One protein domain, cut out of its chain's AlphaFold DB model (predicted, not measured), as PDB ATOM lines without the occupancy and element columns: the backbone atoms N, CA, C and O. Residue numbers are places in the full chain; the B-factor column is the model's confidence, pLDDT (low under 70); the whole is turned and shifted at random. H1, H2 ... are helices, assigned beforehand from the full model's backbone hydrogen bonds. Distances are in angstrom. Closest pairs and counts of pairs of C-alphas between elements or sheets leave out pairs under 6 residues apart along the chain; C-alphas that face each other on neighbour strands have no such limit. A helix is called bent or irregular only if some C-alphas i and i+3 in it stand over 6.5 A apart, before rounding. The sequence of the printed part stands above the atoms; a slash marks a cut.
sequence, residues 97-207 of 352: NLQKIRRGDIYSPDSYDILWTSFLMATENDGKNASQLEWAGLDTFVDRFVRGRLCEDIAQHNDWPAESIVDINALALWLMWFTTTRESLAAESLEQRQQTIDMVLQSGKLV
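Overview. This is residues 97 to 207 of the 352 residues of an uncharacterized protein of Piloderma croceum (strain F 1598) (UniProt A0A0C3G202). Two helices, H4 and H6, run through the middle in opposite directions, crossing at a moderate angle; H2 packs along H6, H1 and H3 gather with H2 near the end where H4 begins and H6 ends, and short H5 sits at the other end, in the turn from H4 to H6. H7 and H8 make a looser loop to one side: the chain leaves H6, turns at residues 186 to 191, which stick out, and comes back along H8 towards H4 and H6. The printed part has 111 residues with eight named helices, H1 to H8 in order, and no named strand: the class is all helix. It is compact, with a radius of gyration of the C-alphas of 14.0 A, and spans 42 by 32 by 23 A.

Arrangement. Start at H1, residues 97 to 103, and H2, residues 111 to 123: they touch at C-alphas 97 and 114, 5.8 A apart, H2 with residues 114 to 118 alone. Next find H3, residues 128 to 136, which forms a helical hairpin with H2, at a tilt of 35.1 degrees, only just steep; the closest C-alphas, of Met 121 and Asn 129, are 5.8 A apart. H3 touches H1 at a shallow tilt of 24 degrees, with the C-alphas of Arg 102 and Ala 136 closest at 4.9 A. H4, residues 138 to 149, touches H1 with residues 138 to 141 alone, the C-alphas of Ile 101 and Leu 138 closest at 6.2 A. H5, residues 154 to 157, touches no helix. H6, residues 163 to 179, touches H4, opposite ways at 38 degrees, only just steep, with C-alphas 139 and 179 closest at 5.3 A; it touches H2 at C-alphas 112 and 168, 5.6 A apart. H7, residues 182 to 187, touches no helix. H8, residues 190 to 203, is close to H4 but not clearly touching, with C-alphas 147 and 196 closest at 7.2 A, and near H6. Every O i to N i+4 pair is within hydrogen-bond range in H1, H2, H3, H4, H7 and H8, and 11 of 13 in H6; H5 is too short for one.

Along the chain. Find C-alpha 97 at (360.120, 213.752, 261.112), where H1 begins. H2 is 18.2 A long from first to last C-alpha, H4 15.5 A and H8 19.9 A. H6, 25.3 A, runs from C-alpha 163 at (352.568, 191.629, 267.968); it is only just irregular, with C-alphas 164 and 167 6.7 A apart. H8 ends at C-alpha 203, (349.589, 190.458, 256.640).

Size, cuts and confidence. The C-alphas farthest apart, of Lys 128 and Asn 158, are 42.7 A apart. The printed part has no cut, and no link is long. Look for low confidence, pLDDT under 70, at residues 155 to 164 and 203 to 207.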
ATOM      1  N   ASN A  97     360.801 214.851 261.788       98.38
ATOM      2  CA  ASN A  97     360.120 213.752 261.112       98.38
ATOM      3  C   ASN A  97     360.226 213.866 259.584       98.38
ATOM      4  O   ASN A  97     360.690 212.941 258.927       98.38
ATOM      5  N   LEU A  98     359.914 215.041 259.028       98.38
ATOM      6  CA  LEU A  98     360.027 215.314 257.591       98.38
ATOM      7  C   LEU A  98     361.452 215.086 257.071       98.38
ATOM      8  O   LEU A  98     361.648 214.524 255.996       98.38
ATOM      9  N   GLN A  99     362.473 215.479 257.840       97.88
ATOM     10  CA  GLN A  99     363.866 215.197 257.483       97.88
ATOM     11  C   GLN A  99     364.182 213.697 257.489       97.88
ATOM     12  O   GLN A  99     364.945 213.255 256.631       97.88
ATOM     13  N   LYS A 100     363.633 212.926 258.436       98.06
ATOM     14  CA  LYS A 100     363.822 211.469 258.507       98.06
ATOM     15  C   LYS A 100     363.155 210.756 257.330       98.06
ATOM     16  O   LYS A 100     363.824 209.961 256.677       98.06
ATOM     17  N   ILE A 101     361.914 211.116 256.992       98.25
ATOM     18  CA  ILE A 101     361.213 210.605 255.799       98.25
ATOM     19  C   ILE A 101     362.061 210.863 254.550       98.25
ATOM     20  O   ILE A 101     362.371 209.934 253.807       98.25
ATOM     21  N   ARG A 102     362.553 212.099 254.382       97.56
ATOM     22  CA  ARG A 102     363.351 212.497 253.214       97.56
ATOM     23  C   ARG A 102     364.719 211.809 253.125       97.56
ATOM     24  O   ARG A 102     365.296 211.746 252.044       97.56
ATOM     25  N   ARG A 103     365.272 211.316 254.242       97.50
ATOM     26  CA  ARG A 103     366.473 210.455 254.222       97.50
ATOM     27  C   ARG A 103     366.167 209.076 253.643       97.50
ATOM     28  O   ARG A 103     367.069 208.450 253.101       97.50
ATOM     29  N   GLY A 104     364.920 208.619 253.744       96.44
ATOM     30  CA  GLY A 104     364.467 207.402 253.087       96.44
ATOM     31  C   GLY A 104     364.933 206.105 253.749       96.44
ATOM     32  O   GLY A 104     364.947 205.080 253.070       96.44
ATOM     33  N   ASP A 105     365.302 206.117 255.028       96.81
ATOM     34  CA  ASP A 105     365.696 204.906 255.755       96.81
ATOM     35  C   ASP A 105     364.471 204.222 256.385       96.81
ATOM     36  O   ASP A 105     363.959 204.668 257.412       96.81
ATOM     37  N   ILE A 106     363.988 203.150 255.750       95.75
ATOM     38  CA  ILE A 106     362.832 202.368 256.224       95.75
ATOM     39  C   ILE A 106     363.191 201.388 257.352       95.75
ATOM     40  O   ILE A 106     362.291 200.906 258.043       95.75
ATOM     41  N   TYR A 107     364.484 201.118 257.567       94.50
ATOM     42  CA  TYR A 107     365.003 200.215 258.605       94.50
ATOM     43  C   TYR A 107     365.483 200.962 259.851       94.50
ATOM     44  O   TYR A 107     366.061 200.365 260.758       94.50
ATOM     45  N   SER A 108     365.225 202.269 259.915       93.62
ATOM     46  CA  SER A 108     365.554 203.079 261.074       93.62
ATOM     47  C   SER A 108     364.922 202.492 262.347       93.62
ATOM     48  O   SER A 108     363.749 202.108 262.327       93.62
ATOM     49  N   PRO A 109     365.633 202.483 263.491       92.56
ATOM     50  CA  PRO A 109     365.021 202.123 264.774       92.56
ATOM     51  C   PRO A 109     363.860 203.063 265.142       92.56
ATOM     52  O   PRO A 109     362.983 202.693 265.914       92.56
ATOM     53  N   ASP A 110     363.819 204.254 264.538       94.56
ATOM     54  CA  ASP A 110     362.779 205.254 264.752       94.56
ATOM     55  C   ASP A 110     361.576 205.092 263.799       94.56
ATOM     56  O   ASP A 110     360.709 205.966 263.772       94.56
ATOM     57  N   SER A 111     361.503 204.032 262.980       93.94
ATOM     58  CA  SER A 111     360.456 203.879 261.950       93.94
ATOM     59  C   SER A 111     359.033 203.951 262.509       93.94
ATOM     60  O   SER A 111     358.161 204.541 261.870       93.94
ATOM     61  N   TYR A 112     358.802 203.431 263.719       93.44
ATOM     62  CA  TYR A 112     357.510 203.564 264.398       93.44
ATOM     63  C   TYR A 112     357.159 205.032 264.666       93.44
ATOM     64  O   TYR A 112     356.098 205.501 264.256       93.44
ATOM     65  N   ASP A 113     358.069 205.788 265.285       95.25
ATOM     66  CA  ASP A 113     357.864 207.210 265.581       95.25
ATOM     67  C   ASP A 113     357.684 208.039 264.309       95.25
ATOM     68  O   ASP A 113     356.914 209.009 264.304       95.25
ATOM     69  N   ILE A 114     358.386 207.662 263.233       97.69
ATOM     70  CA  ILE A 114     358.266 208.308 261.928       97.69
ATOM     71  C   ILE A 114     356.853 208.124 261.375       97.69
ATOM     72  O   ILE A 114     356.175 209.104 261.058       97.69
ATOM     73  N   LEU A 115     356.382 206.878 261.285       97.38
ATOM     74  CA  LEU A 115     355.050 206.560 260.772       97.38
ATOM     75  C   LEU A 115     353.953 207.135 261.680       97.38
ATOM     76  O   LEU A 115     353.043 207.798 261.193       97.38
ATOM     77  N   TRP A 116     354.078 207.010 263.001       96.38
ATOM     78  CA  TRP A 116     353.117 207.579 263.947       96.38
ATOM     79  C   TRP A 116     353.001 209.103 263.821       96.38
ATOM     80  O   TRP A 116     351.903 209.652 263.730       96.38
ATOM     81  N   THR A 117     354.131 209.812 263.760       97.69
ATOM     82  CA  THR A 117     354.124 211.275 263.595       97.69
ATOM     83  C   THR A 117     353.533 211.675 262.246       97.69
ATOM     84  O   THR A 117     352.777 212.639 262.171       97.69
ATOM     85  N   SER A 118     353.829 210.919 261.188       98.31
ATOM     86  CA  SER A 118     353.279 211.167 259.850       98.31
ATOM     87  C   SER A 118     351.768 210.936 259.813       98.31
ATOM     88  O   SER A 118     351.045 211.697 259.175       98.31
ATOM     89  N   PHE A 119     351.277 209.934 260.547       97.62
ATOM     90  CA  PHE A 119     349.850 209.644 260.682       97.62
ATOM     91  C   PHE A 119     349.116 210.775 261.406       97.62
ATOM     92  O   PHE A 119     348.058 211.217 260.955       97.62
ATOM     93  N   LEU A 120     349.701 211.316 262.478       95.75
ATOM     94  CA  LEU A 120     349.163 212.508 263.137       95.75
ATOM     95  C   LEU A 120     349.109 213.696 262.170       95.75
ATOM     96  O   LEU A 120     348.050 214.286 262.000       95.75
ATOM     97  N   MET A 121     350.194 213.977 261.444       96.88
ATOM     98  CA  MET A 121     350.218 215.055 260.447       96.88
ATOM     99  C   MET A 121     349.138 214.890 259.364       96.88
ATOM    100  O   MET A 121     348.468 215.865 259.024       96.88
ATOM    101  N   ALA A 122     348.947 213.671 258.848       96.75
ATOM    102  CA  ALA A 122     347.950 213.369 257.820       96.75
ATOM    103  C   ALA A 122     346.509 213.495 258.343       96.75
ATOM    104  O   ALA A 122     345.627 213.995 257.645       96.75
ATOM    105  N   THR A 123     346.259 213.075 259.584       94.25
ATOM    106  CA  THR A 123     344.927 213.175 260.199       94.25
ATOM    107  C   THR A 123     344.595 214.591 260.672       94.25
ATOM    108  O   THR A 123     343.422 214.960 260.703       94.25
ATOM    109  N   GLU A 124     345.598 215.397 261.002       93.81
ATOM    110  CA  GLU A 124     345.482 216.799 261.412       93.81
ATOM    111  C   GLU A 124     345.635 217.770 260.228       93.81
ATOM    112  O   GLU A 124     346.143 218.873 260.390       93.81
ATOM    113  N   ASN A 125     345.231 217.365 259.026       93.19
ATOM    114  CA  ASN A 125     345.467 218.129 257.806       93.19
ATOM    115  C   ASN A 125     344.261 218.986 257.383       93.19
ATOM    116  O   ASN A 125     343.159 218.463 257.220       93.19
ATOM    117  N   ASP A 126     344.517 220.268 257.118       94.62
ATOM    118  CA  ASP A 126     343.626 221.211 256.417       94.62
ATOM    119  C   ASP A 126     344.241 221.704 255.086       94.62
ATOM    120  O   ASP A 126     343.646 222.514 254.376       94.62
ATOM    121  N   GLY A 127     345.419 221.191 254.719       94.75
ATOM    122  CA  GLY A 127     346.078 221.401 253.431       94.75
ATOM    123  C   GLY A 127     347.585 221.587 253.572       94.75
ATOM    124  O   GLY A 127     348.348 221.024 252.786       94.75
ATOM    125  N   LYS A 128     348.036 222.320 254.599       96.75
ATOM    126  CA  LYS A 128     349.464 222.599 254.807       96.75
ATOM    127  C   LYS A 128     350.229 221.328 255.148       96.75
ATOM    128  O   LYS A 128     351.304 221.102 254.594       96.75
ATOM    129  N   ASN A 129     349.689 220.492 256.035       97.38
ATOM    130  CA  ASN A 129     350.376 219.278 256.476       97.38
ATOM    131  C   ASN A 129     350.575 218.289 255.320       97.38
ATOM    132  O   ASN A 129     351.650 217.702 255.214       97.38
ATOM    133  N   ALA A 130     349.595 218.152 254.424       96.44
ATOM    134  CA  ALA A 130     349.709 217.328 253.224       96.44
ATOM    135  C   ALA A 130     350.853 217.802 252.322       96.44
ATOM    136  O   ALA A 130     351.714 216.997 251.978       96.44
ATOM    137  N   SER A 131     350.943 219.105 252.033       97.56
ATOM    138  CA  SER A 131     352.051 219.649 251.233       97.56
ATOM    139  C   SER A 131     353.419 219.436 251.893       97.56
ATOM    140  O   SER A 131     354.413 219.206 251.207       97.56
ATOM    141  N   GLN A 132     353.497 219.484 253.230       98.19
ATOM    142  CA  GLN A 132     354.736 219.180 253.957       98.19
ATOM    143  C   GLN A 132     355.134 217.704 253.818       98.19
ATOM    144  O   GLN A 132     356.307 217.405 253.596       98.19
ATOM    145  N   LEU A 133     354.173 216.785 253.952       98.31
ATOM    146  CA  LEU A 133     354.400 215.344 253.813       98.31
ATOM    147  C   LEU A 133     354.778 214.960 252.376       98.31
ATOM    148  O   LEU A 133     355.695 214.161 252.184       98.31
ATOM    149  N   GLU A 134     354.134 215.573 251.384       97.56
ATOM    150  CA  GLU A 134     354.478 215.438 249.965       97.56
ATOM    151  C   GLU A 134     355.906 215.930 249.699       97.56
ATOM    152  O   GLU A 134     356.717 215.204 249.133       97.56
ATOM    153  N   TRP A 135     356.272 217.114 250.208       97.75
ATOM    154  CA  TRP A 135     357.642 217.634 250.107       97.75
ATOM    155  C   TRP A 135     358.692 216.677 250.689       97.75
ATOM    156  O   TRP A 135     359.823 216.606 250.198       97.75
ATOM    157  N   ALA A 136     358.345 215.949 251.751       98.25
ATOM    158  CA  ALA A 136     359.241 214.974 252.356       98.25
ATOM    159  C   ALA A 136     359.336 213.650 251.578       98.25
ATOM    160  O   ALA A 136     360.243 212.871 251.870       98.25
ATOM    161  N   GLY A 137     358.453 213.405 250.604       97.75
ATOM    162  CA  GLY A 137     358.366 212.143 249.866       97.75
ATOM    163  C   GLY A 137     357.747 211.017 250.693       97.75
ATOM    164  O   GLY A 137     358.241 209.887 250.662       97.75
ATOM    165  N   LEU A 138     356.719 211.327 251.499       98.19
ATOM    166  CA  LEU A 138     356.044 210.333 252.343       98.19
ATOM    167  C   LEU A 138     355.469 209.173 251.517       98.19
ATOM    168  O   LEU A 138     355.572 208.028 251.943       98.19
ATOM    169  N   ASP A 139     354.900 209.459 250.350       97.00
ATOM    170  CA  ASP A 139     354.342 208.474 249.420       97.00
ATOM    171  C   ASP A 139     355.367 207.387 249.057       97.00
ATOM    172  O   ASP A 139     355.145 206.197 249.277       97.00
ATOM    173  N   THR A 140     356.549 207.807 248.610       96.56
ATOM    174  CA  THR A 140     357.651 206.926 248.220       96.56
ATOM    175  C   THR A 140     358.257 206.231 249.438       96.56
ATOM    176  O   THR A 140     358.706 205.085 249.370       96.56
ATOM    177  N   PHE A 141     358.302 206.916 250.584       97.81
ATOM    178  CA  PHE A 141     358.771 206.317 251.828       97.81
ATOM    179  C   PHE A 141     357.881 205.146 252.253       97.81
ATOM    180  O   PHE A 141     358.399 204.067 252.545       97.81
ATOM    181  N   VAL A 142     356.564 205.358 252.263       97.06
ATOM    182  CA  VAL A 142     355.582 204.376 252.722       97.06
ATOM    183  C   VAL A 142     355.413 203.244 251.718       97.06
ATOM    184  O   VAL A 142     355.369 202.098 252.150       97.06
ATOM    185  N   ASP A 143     355.410 203.510 250.408       94.56
ATOM    186  CA  ASP A 143     355.379 202.448 249.391       94.56
ATOM    187  C   ASP A 143     356.561 201.481 249.566       94.56
ATOM    188  O   ASP A 143     356.366 200.273 249.705       94.56
ATOM    189  N   ARG A 144     357.788 202.003 249.707       95.38
ATOM    190  CA  ARG A 144     358.967 201.162 249.979       95.38
ATOM    191  C   ARG A 144     358.869 200.429 251.313       95.38
ATOM    192  O   ARG A 144     359.330 199.296 251.405       95.38
ATOM    193  N   PHE A 145     358.299 201.059 252.342       95.19
ATOM    194  CA  PHE A 145     358.081 200.395 253.626       95.19
ATOM    195  C   PHE A 145     357.104 199.226 253.471       95.19
ATOM    196  O   PHE A 145     357.413 198.119 253.893       95.19
ATOM    197  N   VAL A 146     355.954 199.435 252.829       92.56
ATOM    198  CA  VAL A 146     354.938 198.395 252.634       92.56
ATOM    199  C   VAL A 146     355.494 197.259 251.774       92.56
ATOM    200  O   VAL A 146     355.415 196.100 252.168       92.56
ATOM    201  N   ARG A 147     356.139 197.575 250.647       90.69
ATOM    202  CA  ARG A 147     356.702 196.559 249.743       90.69
ATOM    203  C   ARG A 147     357.922 195.836 250.310       90.69
ATOM    204  O   ARG A 147     358.173 194.695 249.939       90.69
ATOM    205  N   GLY A 148     358.699 196.500 251.163       89.94
ATOM    206  CA  GLY A 148     359.937 195.953 251.717       89.94
ATOM    207  C   GLY A 148     359.770 195.263 253.069       89.94
ATOM    208  O   GLY A 148     360.492 194.313 253.344       89.94
ATOM    209  N   ARG A 149     358.845 195.741 253.911       89.75
ATOM    210  CA  ARG A 149     358.797 195.396 255.341       89.75
ATOM    211  C   ARG A 149     357.459 194.868 255.847       89.75
ATOM    212  O   ARG A 149     357.443 194.271 256.915       89.75
ATOM    213  N   LEU A 150     356.349 195.026 255.112       84.75
ATOM    214  CA  LEU A 150     355.030 194.601 255.617       84.75
ATOM    215  C   LEU A 150     354.996 193.106 255.967       84.75
ATOM    216  O   LEU A 150     354.362 192.714 256.944       84.75
ATOM    217  N   CYS A 151     355.689 192.289 255.170       80.12
ATOM    218  CA  CYS A 151     355.771 190.839 255.343       80.12
ATOM    219  C   CYS A 151     357.153 190.343 255.805       80.12
ATOM    220  O   CYS A 151     357.437 189.148 255.721       80.12
ATOM    221  N   GLU A 152     358.017 191.246 256.274       80.88
ATOM    222  CA  GLU A 152     359.319 190.882 256.834       80.88
ATOM    223  C   GLU A 152     359.118 190.005 258.084       80.88
ATOM    224  O   GLU A 152     358.188 190.209 258.863       80.88
ATOM    225  N   ASP A 153     359.946 188.971 258.229       70.50
ATOM    226  CA  ASP A 153     359.946 188.024 259.353       70.50
ATOM    227  C   ASP A 153     358.656 187.219 259.606       70.50
ATOM    228  O   ASP A 153     358.610 186.442 260.562       70.50
ATOM    229  N   ILE A 154     357.648 187.292 258.726       70.06
ATOM    230  CA  ILE A 154     356.422 186.474 258.815       70.06
ATOM    231  C   ILE A 154     356.765 184.974 258.871       70.06
ATOM    232  O   ILE A 154     356.260 184.250 259.728       70.06
ATOM    233  N   ALA A 155     357.700 184.513 258.034       66.94
ATOM    234  CA  ALA A 155     358.129 183.111 258.005       66.94
ATOM    235  C   ALA A 155     358.830 182.654 259.303       66.94
ATOM    236  O   ALA A 155     358.801 181.473 259.639       66.94
ATOM    237  N   GLN A 156     359.457 183.574 260.044       68.44
ATOM    238  CA  GLN A 156     360.125 183.264 261.317       68.44
ATOM    239  C   GLN A 156     359.134 183.187 262.486       68.44
ATOM    240  O   GLN A 156     359.425 182.573 263.510       68.44
ATOM    241  N   HIS A 157     357.949 183.771 262.321       60.97
ATOM    242  CA  HIS A 157     356.912 183.887 263.339       60.97
ATOM    243  C   HIS A 157     355.680 183.036 262.981       60.97
ATOM    244  O   HIS A 157     354.542 183.447 263.183       60.97
ATOM    245  N   ASN A 158     355.897 181.823 262.457       64.50
ATOM    246  CA  ASN A 158     354.840 180.865 262.095       64.50
ATOM    247  C   ASN A 158     353.809 181.400 261.082       64.50
ATOM    248  O   ASN A 158     352.629 181.073 261.181       64.50
ATOM    249  N   ASP A 159     354.247 182.220 260.128       66.50
ATOM    250  CA  ASP A 159     353.399 182.934 259.170       66.50
ATOM    251  C   ASP A 159     352.546 184.068 259.773       66.50
ATOM    252  O   ASP A 159     351.556 184.490 259.170       66.50
ATOM    253  N   TRP A 160     352.966 184.625 260.918       62.31
ATOM    254  CA  TRP A 160     352.301 185.745 261.595       62.31
ATOM    255  C   TRP A 160     353.234 186.938 261.796       62.31
ATOM    256  O   TRP A 160     354.388 186.753 262.157       62.31
ATOM    257  N   PRO A 161     352.771 188.187 261.647       62.53
ATOM    258  CA  PRO A 161     353.526 189.329 262.147       62.53
ATOM    259  C   PRO A 161     353.656 189.232 263.673       62.53
ATOM    260  O   PRO A 161     352.674 188.939 264.361       62.53
ATOM    261  N   ALA A 162     354.840 189.510 264.223       63.53
ATOM    262  CA  ALA A 162     354.984 189.658 265.669       63.53
ATOM    263  C   ALA A 162     354.052 190.774 266.182       63.53
ATOM    264  O   ALA A 162     353.853 191.775 265.494       63.53
ATOM    265  N   GLU A 163     353.507 190.643 267.396       61.84
ATOM    266  CA  GLU A 163     352.568 191.629 267.968       61.84
ATOM    267  C   GLU A 163     353.151 193.052 268.002       61.84
ATOM    268  O   GLU A 163     352.443 194.024 267.756       61.84
ATOM    269  N   SER A 164     354.467 193.176 268.199       64.25
ATOM    270  CA  SER A 164     355.192 194.451 268.152       64.25
ATOM    271  C   SER A 164     355.219 195.109 266.764       64.25
ATOM    272  O   SER A 164     355.492 196.305 266.660       64.25
ATOM    273  N   ILE A 165     354.947 194.348 265.700       72.31
ATOM    274  CA  ILE A 165     355.018 194.772 264.295       72.31
ATOM    275  C   ILE A 165     353.615 195.099 263.739       72.31
ATOM    276  O   ILE A 165     353.480 195.812 262.743       72.31
ATOM    277  N   VAL A 166     352.541 194.651 264.398       75.62
ATOM    278  CA  VAL A 166     351.163 194.891 263.929       75.62
ATOM    279  C   VAL A 166     350.838 196.387 263.884       75.62
ATOM    280  O   VAL A 166     350.312 196.871 262.880       75.62
ATOM    281  N   ASP A 167     351.214 197.141 264.920       83.69
ATOM    282  CA  ASP A 167     350.923 198.577 264.997       83.69
ATOM    283  C   ASP A 167     351.665 199.377 263.912       83.69
ATOM    284  O   ASP A 167     351.080 200.248 263.263       83.69
ATOM    285  N   ILE A 168     352.944 199.066 263.662       89.94
ATOM    286  CA  ILE A 168     353.740 199.763 262.640       89.94
ATOM    287  C   ILE A 168     353.240 199.450 261.222       89.94
ATOM    288  O   ILE A 168     353.135 200.361 260.397       89.94
ATOM    289  N   ASN A 169     352.853 198.200 260.957       90.06
ATOM    290  CA  ASN A 169     352.271 197.791 259.681       90.06
ATOM    291  C   ASN A 169     350.916 198.464 259.443       90.06
ATOM    292  O   ASN A 169     350.668 198.981 258.353       90.06
ATOM    293  N   ALA A 170     350.065 198.531 260.470       90.25
ATOM    294  CA  ALA A 170     348.794 199.240 260.387       90.25
ATOM    295  C   ALA A 170     349.006 200.724 260.049       90.25
ATOM    296  O   ALA A 170     348.348 201.245 259.147       90.25
ATOM    297  N   LEU A 171     349.951 201.402 260.713       94.31
ATOM    298  CA  LEU A 171     350.280 202.801 260.418       94.31
ATOM    299  C   LEU A 171     350.768 202.992 258.981       94.31
ATOM    300  O   LEU A 171     350.335 203.934 258.317       94.31
ATOM    301  N   ALA A 172     351.631 202.102 258.488       95.19
ATOM    302  CA  ALA A 172     352.110 202.149 257.112       95.19
ATOM    303  C   ALA A 172     350.960 202.007 256.104       95.19
ATOM    304  O   ALA A 172     350.872 202.802 255.172       95.19
ATOM    305  N   LEU A 173     350.028 201.073 256.317       93.44
ATOM    306  CA  LEU A 173     348.865 200.896 255.440       93.44
ATOM    307  C   LEU A 173     347.919 202.105 255.468       93.44
ATOM    308  O   LEU A 173     347.457 202.551 254.416       93.44
ATOM    309  N   TRP A 174     347.666 202.681 256.647       95.00
ATOM    310  CA  TRP A 174     346.885 203.917 256.771       95.00
ATOM    311  C   TRP A 174     347.532 205.082 256.026       95.00
ATOM    312  O   TRP A 174     346.849 205.846 255.346       95.00
ATOM    313  N   LEU A 175     348.850 205.228 256.141       97.12
ATOM    314  CA  LEU A 175     349.581 206.272 255.435       97.12
ATOM    315  C   LEU A 175     349.600 206.042 253.932       97.12
ATOM    316  O   LEU A 175     349.396 206.999 253.196       97.12
ATOM    317  N   MET A 176     349.759 204.792 253.490       95.25
ATOM    318  CA  MET A 176     349.691 204.427 252.079       95.25
ATOM    319  C   MET A 176     348.343 204.851 251.504       95.25
ATOM    320  O   MET A 176     348.294 205.489 250.457       95.25
ATOM    321  N   TRP A 177     347.254 204.585 252.232       93.94
ATOM    322  CA  TRP A 177     345.923 205.062 251.873       93.94
ATOM    323  C   TRP A 177     345.853 206.594 251.782       93.94
ATOM    324  O   TRP A 177     345.361 207.115 250.784       93.94
ATOM    325  N   PHE A 178     346.373 207.328 252.775       94.69
ATOM    326  CA  PHE A 178     346.370 208.798 252.755       94.69
ATOM    327  C   PHE A 178     347.180 209.406 251.602       94.69
ATOM    328  O   PHE A 178     346.827 210.485 251.132       94.69
ATOM    329  N   THR A 179     348.254 208.751 251.161       95.19
ATOM    330  CA  THR A 179     349.119 209.237 250.074       95.19
ATOM    331  C   THR A 179     348.715 208.721 248.696       95.19
ATOM    332  O   THR A 179     349.254 209.183 247.695       95.19
ATOM    333  N   THR A 180     347.782 207.771 248.617       92.75
ATOM    334  CA  THR A 180     347.329 207.209 247.343       92.75
ATOM    335  C   THR A 180     346.430 208.208 246.621       92.75
ATOM    336  O   THR A 180     345.332 208.536 247.070       92.75
ATOM    337  N   THR A 181     346.877 208.668 245.457       91.31
ATOM    338  CA  THR A 181     346.103 209.543 244.569       91.31
ATOM    339  C   THR A 181     345.458 208.747 243.438       91.31
ATOM    340  O   THR A 181     345.883 207.636 243.107       91.31
ATOM    341  N   ARG A 182     344.438 209.320 242.791       89.69
ATOM    342  CA  ARG A 182     343.808 208.692 241.619       89.69
ATOM    343  C   ARG A 182     344.823 208.477 240.496       89.69
ATOM    344  O   ARG A 182     344.773 207.459 239.814       89.69
ATOM    345  N   GLU A 183     345.738 209.421 240.330       91.12
ATOM    346  CA  GLU A 183     346.808 209.397 239.342       91.12
ATOM    347  C   GLU A 183     347.784 208.255 239.639       91.12
ATOM    348  O   GLU A 183     348.110 207.490 238.735       91.12
ATOM    349  N   SER A 184     348.173 208.081 240.908       88.81
ATOM    350  CA  SER A 184     349.038 206.969 241.322       88.81
ATOM    351  C   SER A 184     348.383 205.606 241.071       88.81
ATOM    352  O   SER A 184     349.021 204.717 240.516       88.81
ATOM    353  N   LEU A 185     347.082 205.463 241.357       87.56
ATOM    354  CA  LEU A 185     346.326 204.232 241.098       87.56
ATOM    355  C   LEU A 185     346.159 203.936 239.606       87.56
ATOM    356  O   LEU A 185     346.134 202.772 239.209       87.56
ATOM    357  N   ALA A 186     346.001 204.974 238.784       90.12
ATOM    358  CA  ALA A 186     345.893 204.831 237.335       90.12
ATOM    359  C   ALA A 186     347.242 204.476 236.690       90.12
ATOM    360  O   ALA A 186     347.264 203.768 235.685       90.12
ATOM    361  N   ALA A 187     348.346 204.961 237.263       91.00
ATOM    362  CA  ALA A 187     349.702 204.647 236.830       91.00
ATOM    363  C   ALA A 187     350.207 203.283 237.339       91.00
ATOM    364  O   ALA A 187     351.171 202.750 236.791       91.00
ATOM    365  N   GLU A 188     349.574 202.718 238.371       90.06
ATOM    366  CA  GLU A 188     349.948 201.428 238.950       90.06
ATOM    367  C   GLU A 188     349.736 200.277 237.952       90.06
ATOM    368  O   GLU A 188     348.647 200.083 237.402       90.06
ATOM    369  N   SER A 189     350.779 199.472 237.742       92.88
ATOM    370  CA  SER A 189     350.685 198.262 236.921       92.88
ATOM    371  C   SER A 189     349.853 197.167 237.604       92.88
ATOM    372  O   SER A 189     349.745 197.107 238.828       92.88
ATOM    373  N   LEU A 190     349.296 196.243 236.811       90.12
ATOM    374  CA  LEU A 190     348.556 195.093 237.350       90.12
ATOM    375  C   LEU A 190     349.415 194.235 238.291       90.12
ATOM    376  O   LEU A 190     348.910 193.747 239.296       90.12
ATOM    377  N   GLU A 191     350.706 194.089 237.988       90.81
ATOM    378  CA  GLU A 191     351.658 193.337 238.810       90.81
ATOM    379  C   GLU A 191     351.894 194.015 240.164       90.81
ATOM    380  O   GLU A 191     351.767 193.374 241.204       90.81
ATOM    381  N   GLN A 192     352.150 195.328 240.172       86.19
ATOM    382  CA  GLN A 192     352.326 196.088 241.414       86.19
ATOM    383  C   GLN A 192     351.077 196.053 242.290       86.19
ATOM    384  O   GLN A 192     351.204 195.914 243.507       86.19
ATOM    385  N   ARG A 193     349.894 196.148 241.673       87.38
ATOM    386  CA  ARG A 193     348.615 196.059 242.373       87.38
ATOM    387  C   ARG A 193     348.416 194.687 243.000       87.38
ATOM    388  O   ARG A 193     348.044 194.605 244.168       87.38
ATOM    389  N   GLN A 194     348.667 193.622 242.237       88.44
ATOM    390  CA  GLN A 194     348.549 192.255 242.738       88.44
ATOM    391  C   GLN A 194     349.528 192.014 243.888       88.44
ATOM    392  O   GLN A 194     349.116 191.507 244.923       88.44
ATOM    393  N   GLN A 195     350.774 192.484 243.765       87.25
ATOM    394  CA  GLN A 195     351.759 192.414 244.842       87.25
ATOM    395  C   GLN A 195     351.246 193.093 246.121       87.25
ATOM    396  O   GLN A 195     351.316 192.504 247.199       87.25
ATOM    397  N   THR A 196     350.709 194.315 246.021       85.25
ATOM    398  CA  THR A 196     350.135 195.032 247.172       85.25
ATOM    399  C   THR A 196     348.979 194.251 247.795       85.25
ATOM    400  O   THR A 196     348.933 194.106 249.016       85.25
ATOM    401  N   ILE A 197     348.066 193.717 246.974       85.88
ATOM    402  CA  ILE A 197     346.941 192.890 247.437       85.88
ATOM    403  C   ILE A 197     347.453 191.652 248.173       85.88
ATOM    404  O   ILE A 197     347.006 191.394 249.287       85.88
ATOM    405  N   ASP A 198     348.407 190.923 247.599       85.25
ATOM    406  CA  ASP A 198     348.951 189.699 248.185       85.25
ATOM    407  C   ASP A 198     349.629 189.978 249.529       85.25
ATOM    408  O   ASP A 198     349.394 189.257 250.497       85.25
ATOM    409  N   MET A 199     350.392 191.071 249.633       82.88
ATOM    410  CA  MET A 199     351.022 191.485 250.889       82.88
ATOM    411  C   MET A 199     349.990 191.877 251.950       82.88
ATOM    412  O   MET A 199     350.103 191.464 253.105       82.88
ATOM    413  N   VAL A 200     348.955 192.638 251.580       80.81
ATOM    414  CA  VAL A 200     347.882 192.992 252.521       80.81
ATOM    415  C   VAL A 200     347.127 191.741 252.960       80.81
ATOM    416  O   VAL A 200     346.909 191.570 254.154       80.81
ATOM    417  N   LEU A 201     346.785 190.834 252.044       80.38
ATOM    418  CA  LEU A 201     346.110 189.579 252.374       80.38
ATOM    419  C   LEU A 201     346.977 188.661 253.234       80.38
ATOM    420  O   LEU A 201     346.448 188.001 254.119       80.38
ATOM    421  N   GLN A 202     348.291 188.625 253.018       76.12
ATOM    422  CA  GLN A 202     349.217 187.845 253.836       76.12
ATOM    423  C   GLN A 202     349.357 188.436 255.241       76.12
ATOM    424  O   GLN A 202     349.219 187.707 256.220       76.12
ATOM    425  N   SER A 203     349.555 189.753 255.349       68.12
ATOM    426  CA  SER A 203     349.589 190.458 256.640       68.12
ATOM    427  C   SER A 203     348.245 190.402 257.376       68.12
ATOM    428  O   SER A 203     348.190 190.420 258.603       68.12
ATOM    429  N   GLY A 204     347.163 190.310 256.605       60.69
ATOM    430  CA  GLY A 204     345.779 190.268 257.033       60.69
ATOM    431  C   GLY A 204     345.160 188.884 256.926       60.69
ATOM    432  O   GLY A 204     343.931 188.816 256.876       60.69
ATOM    433  N   LYS A 205     345.949 187.791 256.935       61.34
ATOM    434  CA  LYS A 205     345.458 186.452 257.296       61.34
ATOM    435  C   LYS A 205     345.025 186.521 258.758       61.34
ATOM    436  O   LYS A 205     345.665 185.993 259.647       61.34
ATOM    437  N   LEU A 206     343.958 187.265 259.009       47.03
ATOM    438  CA  LEU A 206     343.251 187.348 260.257       47.03
ATOM    439  C   LEU A 206     342.792 185.931 260.515       47.03
ATOM    440  O   LEU A 206     342.069 185.339 259.715       47.03
ATOM    441  N   VAL A 207     343.299 185.383 261.607       43.56
ATOM    442  CA  VAL A 207     342.853 184.127 262.169       43.56
ATOM    443  C   VAL A 207     341.322 184.064 262.046       43.56
ATOM    444  O   VAL A 207     340.631 184.980 262.504       43.56
TER     445      VAL A 207